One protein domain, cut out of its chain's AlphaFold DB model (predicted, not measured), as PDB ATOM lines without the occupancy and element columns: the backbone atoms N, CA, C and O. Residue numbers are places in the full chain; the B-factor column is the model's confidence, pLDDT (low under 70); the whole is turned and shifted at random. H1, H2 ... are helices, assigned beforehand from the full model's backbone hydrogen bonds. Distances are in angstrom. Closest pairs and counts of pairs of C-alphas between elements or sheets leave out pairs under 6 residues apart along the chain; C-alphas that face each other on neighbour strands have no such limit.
ATOM      1  N   GLU A   2     125.635  61.623  15.250       85.12
ATOM      2  CA  GLU A   2     125.761  60.223  15.664       85.12
ATOM      3  C   GLU A   2     124.549  59.818  16.524       85.12
ATOM      4  O   GLU A   2     123.874  60.677  17.091       85.12
ATOM      5  N   VAL A   3     124.242  58.518  16.628       86.31
ATOM      6  CA  VAL A   3     123.099  58.033  17.438       86.31
ATOM      7  C   VAL A   3     123.235  58.463  18.896       86.31
ATOM      8  O   VAL A   3     122.274  58.919  19.513       86.31
ATOM      9  N   MET A   4     124.463  58.437  19.408       88.88
ATOM     10  CA  MET A   4     124.785  58.921  20.743       88.88
ATOM     11  C   MET A   4     124.492  60.423  20.919       88.88
ATOM     12  O   MET A   4     124.012  60.825  21.979       88.88
ATOM     13  N   ASP A   5     124.699  61.256  19.893       91.25
ATOM     14  CA  ASP A   5     124.365  62.688  19.962       91.25
ATOM     15  C   ASP A   5     122.855  62.895  20.139       91.25
ATOM     16  O   ASP A   5     122.432  63.747  20.917       91.25
ATOM     17  N   MET A   6     122.030  62.079  19.474       90.94
ATOM     18  CA  MET A   6     120.568  62.135  19.592       90.94
ATOM     19  C   MET A   6     120.081  61.724  20.982       90.94
ATOM     20  O   MET A   6     119.229  62.405  21.555       90.94
ATOM     21  N   VAL A   7     120.656  60.656  21.551       89.44
ATOM     22  CA  VAL A   7     120.374  60.236  22.934       89.44
ATOM     23  C   VAL A   7     120.708  61.366  23.908       89.44
ATOM     24  O   VAL A   7     119.917  61.672  24.799       89.44
ATOM     25  N   ASN A   8     121.859  62.014  23.726       91.50
ATOM     26  CA  ASN A   8     122.298  63.102  24.597       91.50
ATOM     27  C   ASN A   8     121.364  64.316  24.516       91.50
ATOM     28  O   ASN A   8     120.967  64.839  25.555       91.50
ATOM     29  N   ILE A   9     120.951  64.709  23.308       92.56
ATOM     30  CA  ILE A   9     120.000  65.811  23.104       92.56
ATOM     31  C   ILE A   9     118.662  65.502  23.782       92.56
ATOM     32  O   ILE A   9     118.113  66.343  24.487       92.56
ATOM     33  N   ALA A  10     118.129  64.293  23.616       89.38
ATOM     34  CA  ALA A  10     116.849  63.931  24.214       89.38
ATOM     35  C   ALA A  10     116.893  63.899  25.748       89.38
ATOM     36  O   ALA A  10     115.952  64.352  26.405       89.38
ATOM     37  N   LYS A  11     118.007  63.431  26.322       90.81
ATOM     38  CA  LYS A  11     118.246  63.487  27.770       90.81
ATOM     39  C   LYS A  11     118.343  64.924  28.275       90.81
ATOM     40  O   LYS A  11     117.805  65.226  29.335       90.81
ATOM     41  N   GLU A  12     118.976  65.810  27.512       91.81
ATOM     42  CA  GLU A  12     119.069  67.238  27.832       91.81
ATOM     43  C   GLU A  12     117.707  67.948  27.758       91.81
ATOM     44  O   GLU A  12     117.412  68.806  28.589       91.81
ATOM     45  N   LEU A  13     116.842  67.551  26.818       90.38
ATOM     46  CA  LEU A  13     115.485  68.090  26.679       90.38
ATOM     47  C   LEU A  13     114.559  67.720  27.851       90.38
ATOM     48  O   LEU A  13     113.541  68.384  28.045       90.38
ATOM     49  N   GLY A  14     114.903  66.696  28.642       85.88
ATOM     50  CA  GLY A  14     114.261  66.406  29.929       85.88
ATOM     51  C   GLY A  14     112.775  66.033  29.854       85.88
ATOM     52  O   GLY A  14     112.054  66.197  30.836       85.88
ATOM     53  N   GLY A  15     112.305  65.561  28.697       85.56
ATOM     54  CA  GLY A  15     110.934  65.085  28.512       85.56
ATOM     55  C   GLY A  15     110.665  63.771  29.250       85.56
ATOM     56  O   GLY A  15     111.568  62.958  29.461       85.56
ATOM     57  N   GLU A  16     109.408  63.548  29.633       86.88
ATOM     58  CA  GLU A  16     108.981  62.298  30.265       86.88
ATOM     59  C   GLU A  16     109.240  61.115  29.314       86.88
ATOM     60  O   GLU A  16     108.833  61.140  28.155       86.88
ATOM     61  N   GLY A  17     109.995  60.116  29.783       83.00
ATOM     62  CA  GLY A  17     110.436  58.967  28.980       83.00
ATOM     63  C   GLY A  17     111.734  59.162  28.181       83.00
ATOM     64  O   GLY A  17     112.290  58.176  27.711       83.00
ATOM     65  N   LEU A  18     112.281  60.381  28.070       86.44
ATOM     66  CA  LEU A  18     113.524  60.629  27.313       86.44
ATOM     67  C   LEU A  18     114.804  60.361  28.122       86.44
ATOM     68  O   LEU A  18     115.848  60.048  27.553       86.44
ATOM     69  N   SER A  19     114.728  60.467  29.453       88.19
ATOM     70  CA  SER A  19     115.850  60.193  30.371       88.19
ATOM     71  C   SER A  19     116.359  58.754  30.269       88.19
ATOM     72  O   SER A  19     117.564  58.510  30.364       88.19
ATOM     73  N   ASP A  20     115.445  57.810  30.068       90.00
ATOM     74  CA  ASP A  20     115.745  56.376  30.077       90.00
ATOM     75  C   ASP A  20     116.147  55.855  28.693       90.00
ATOM     76  O   ASP A  20     116.544  54.700  28.567       90.00
ATOM     77  N   MET A  21     116.106  56.717  27.672       89.25
ATOM     78  CA  MET A  21     116.396  56.343  26.296       89.25
ATOM     79  C   MET A  21     117.859  55.909  26.129       89.25
ATOM     80  O   MET A  21     118.800  56.587  26.578       89.25
ATOM     81  N   ILE A  22     118.050  54.770  25.471       91.44
ATOM     82  CA  ILE A  22     119.355  54.191  25.155       91.44
ATOM     83  C   ILE A  22     119.617  54.211  23.649       91.44
ATOM     84  O   ILE A  22     118.730  54.435  22.831       91.44
ATOM     85  N   GLU A  23     120.881  54.012  23.279       89.56
ATOM     86  CA  GLU A  23     121.314  54.051  21.881       89.56
ATOM     87  C   GLU A  23     120.583  53.019  21.014       89.56
ATOM     88  O   GLU A  23     120.233  53.321  19.875       89.56
ATOM     89  N   ASP A  24     120.319  51.834  21.567       89.06
ATOM     90  CA  ASP A  24     119.625  50.761  20.855       89.06
ATOM     91  C   ASP A  24     118.170  51.133  20.519       89.06
ATOM     92  O   ASP A  24     117.738  50.812  19.418       89.06
ATOM     93  N   ASP A  25     117.467  51.897  21.367       87.69
ATOM     94  CA  ASP A  25     116.094  52.357  21.085       87.69
ATOM     95  C   ASP A  25     116.049  53.215  19.810       87.69
ATOM     96  O   ASP A  25     115.162  53.090  18.967       87.69
ATOM     97  N   ILE A  26     117.039  54.097  19.641       87.81
ATOM     98  CA  ILE A  26     117.140  54.964  18.462       87.81
ATOM     99  C   ILE A  26     117.653  54.170  17.258       87.81
ATOM    100  O   ILE A  26     117.208  54.393  16.132       87.81
ATOM    101  N   ARG A  27     118.594  53.246  17.476       86.38
ATOM    102  CA  ARG A  27     119.153  52.414  16.408       86.38
ATOM    103  C   ARG A  27     118.083  51.515  15.789       86.38
ATOM    104  O   ARG A  27     117.992  51.484  14.567       86.38
ATOM    105  N   GLU A  28     117.249  50.877  16.610       82.88
ATOM    106  CA  GLU A  28     116.108  50.072  16.162       82.88
ATOM    107  C   GLU A  28     115.163  50.903  15.281       82.88
ATOM    108  O   GLU A  28     114.828  50.491  14.173       82.88
ATOM    109  N   HIS A  29     114.830  52.129  15.697       77.12
ATOM    110  CA  HIS A  29     113.967  53.015  14.911       77.12
ATOM    111  C   HIS A  29     114.586  53.507  13.595       77.12
ATOM    112  O   HIS A  29     113.863  53.712  12.621       77.12
ATOM    113  N   ILE A  30     115.903  53.716  13.536       78.56
ATOM    114  CA  ILE A  30     116.583  54.129  12.297       78.56
ATOM    115  C   ILE A  30     116.696  52.952  11.323       78.56
ATOM    116  O   ILE A  30     116.572  53.147  10.114       78.56
ATOM    117  N   GLU A  31     116.927  51.743  11.832       70.50
ATOM    118  CA  GLU A  31     117.007  50.527  11.019       70.50
ATOM    119  C   GLU A  31     115.635  50.134  10.442       70.50
ATOM    120  O   GLU A  31     115.565  49.712   9.287       70.50
ATOM    121  N   ASP A  32     114.547  50.376  11.181       65.38
ATOM    122  CA  ASP A  32     113.164  50.179  10.713       65.38
ATOM    123  C   ASP A  32     112.732  51.220   9.648       65.38
ATOM    124  O   ASP A  32     111.801  50.997   8.881       65.38
ATOM    125  N   CYS A  33     113.472  52.330   9.494       63.00
ATOM    126  CA  CYS A  33     113.282  53.318   8.415       63.00
ATOM    127  C   CYS A  33     113.923  52.906   7.067       63.00
ATOM    128  O   CYS A  33     114.146  53.751   6.197       63.00
ATOM    129  N   GLY A  34     114.275  51.628   6.884       60.03
ATOM    130  CA  GLY A  34     114.899  51.117   5.657       60.03
ATOM    131  C   GLY A  34     113.992  51.131   4.418       60.03
ATOM    132  O   GLY A  34     114.491  51.012   3.294       60.03
ATOM    133  N   GLU A  35     112.678  51.298   4.596       67.94
ATOM    134  CA  GLU A  35     111.729  51.466   3.498       67.94
ATOM    135  C   GLU A  35     111.562  52.950   3.124       67.94
ATOM    136  O   GLU A  35     111.353  53.802   3.989       67.94
ATOM    137  N   PRO A  36     111.657  53.306   1.829       66.62
ATOM    138  CA  PRO A  36     111.372  54.665   1.395       66.62
ATOM    139  C   PRO A  36     109.906  54.998   1.679       66.62
ATOM    140  O   PRO A  36     109.030  54.191   1.364       66.62
ATOM    141  N   PHE A  37     109.654  56.210   2.189       67.12
ATOM    142  CA  PHE A  37     108.302  56.741   2.375       67.12
ATOM    143  C   PHE A  37     107.429  56.437   1.160       67.12
ATOM    144  O   PHE A  37     107.759  56.788   0.018       67.12
ATOM    145  N   THR A  38     106.299  55.791   1.415       73.56
ATOM    146  CA  THR A  38     105.288  55.567   0.395       73.56
ATOM    147  C   THR A  38     104.684  56.913  -0.009       73.56
ATOM    148  O   THR A  38     104.653  57.882   0.756       73.56
ATOM    149  N   LYS A  39     104.214  57.015  -1.255       76.50
ATOM    150  CA  LYS A  39     103.598  58.251  -1.770       76.50
ATOM    151  C   LYS A  39     102.411  58.696  -0.898       76.50
ATOM    152  O   LYS A  39     102.170  59.891  -0.771       76.50
ATOM    153  N   GLU A  40     101.718  57.742  -0.279       76.19
ATOM    154  CA  GLU A  40     100.599  57.957   0.634       76.19
ATOM    155  C   GLU A  40     101.029  58.621   1.955       76.19
ATOM    156  O   GLU A  40     100.294  59.442   2.501       76.19
ATOM    157  N   GLU A  41     102.213  58.301   2.479       74.44
ATOM    158  CA  GLU A  41     102.760  58.925   3.695       74.44
ATOM    159  C   GLU A  41     103.266  60.343   3.415       74.44
ATOM    160  O   GLU A  41     103.060  61.257   4.216       74.44
ATOM    161  N   LEU A  42     103.860  60.552   2.237       74.25
ATOM    162  CA  LEU A  42     104.285  61.878   1.791       74.25
ATOM    163  C   LEU A  42     103.090  62.828   1.621       74.25
ATOM    164  O   LEU A  42     103.174  64.001   1.981       74.25
ATOM    165  N   GLU A  43     101.968  62.323   1.103       76.88
ATOM    166  CA  GLU A  43     100.742  63.102   0.922       76.88
ATOM    167  C   GLU A  43     100.120  63.494   2.274       76.88
ATOM    168  O   GLU A  43      99.728  64.649   2.451       76.88
ATOM    169  N   GLN A  44     100.136  62.598   3.267       71.94
ATOM    170  CA  GLN A  44      99.643  62.870   4.625       71.94
ATOM    171  C   GLN A  44     100.411  63.991   5.339       71.94
ATOM    172  O   GLN A  44      99.794  64.818   6.005       71.94
ATOM    173  N   LEU A  45     101.729  64.091   5.145       69.75
ATOM    174  CA  LEU A  45     102.538  65.183   5.710       69.75
ATOM    175  C   LEU A  45     102.192  66.561   5.122       69.75
ATOM    176  O   LEU A  45     102.465  67.587   5.743       69.75
ATOM    177  N   THR A  46     101.587  66.596   3.931       73.88
ATOM    178  CA  THR A  46     101.169  67.841   3.270       73.88
ATOM    179  C   THR A  46      99.732  68.252   3.585       73.88
ATOM    180  O   THR A  46      99.316  69.355   3.219       73.88
TER     181      THR A  46
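What this domain is: This is residues 2 to 46 of the 172 residues of an uncharacterized protein of Trichuris muris (UniProt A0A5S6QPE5). The model is an open U of three short helices: H1 is one arm, H2 lies along the base, and H3 is the other arm, with empty space between the arms. H1 and H2 meet near their first residues in a corner; residues 14 to 22 fold back from the far end of H1 to the base, and residues 31 to 46, which hold H3, stick out free at the other side. The printed part has 45 residues with three named helices, in the order H1, H2, H3, and no named strand; the class is all helix. It is only just loose, close to extended, with a radius of gyration of the C-alphas of 13.5 A, and its elongated outline spans 34 by 21 by 16 A.

Where its parts are: H1 covers residues 3 to 13 and measures 15.6 A from first to last C-alpha, beginning at C-alpha 3 at (123.099, 58.033, 17.438). H2 covers residues 23 to 32, 14.4 A, beginning at C-alpha 23 at (121.314, 54.051, 21.881). H3 covers residues 39 to 45, 10.3 A, ending at C-alpha 45 at (102.538, 65.183, 5.710).

How they stand to each other: H1 and H2 touch, and their closest C-alphas, those of Met 4 and Glu 23, are 6.1 A apart. They run opposite ways at a steep tilt of 64 degrees. H3 is apart from H1 and from H2. In H1, H2 and H3 every O i to N i+4 pair is within hydrogen-bond range.

The domain as a whole: The two C-alphas farthest apart, those of Glu 12 and Lys 39, are 34.6 A apart. The printed part has no cut. The links from H1 to H2, 9 residues, and from H2 to H3, 6 residues, are short. Residues 12 to 17 also stand free. The mean pLDDT of the printed part is 81.6, and residues 32 to 37 and residue 45 are under 70.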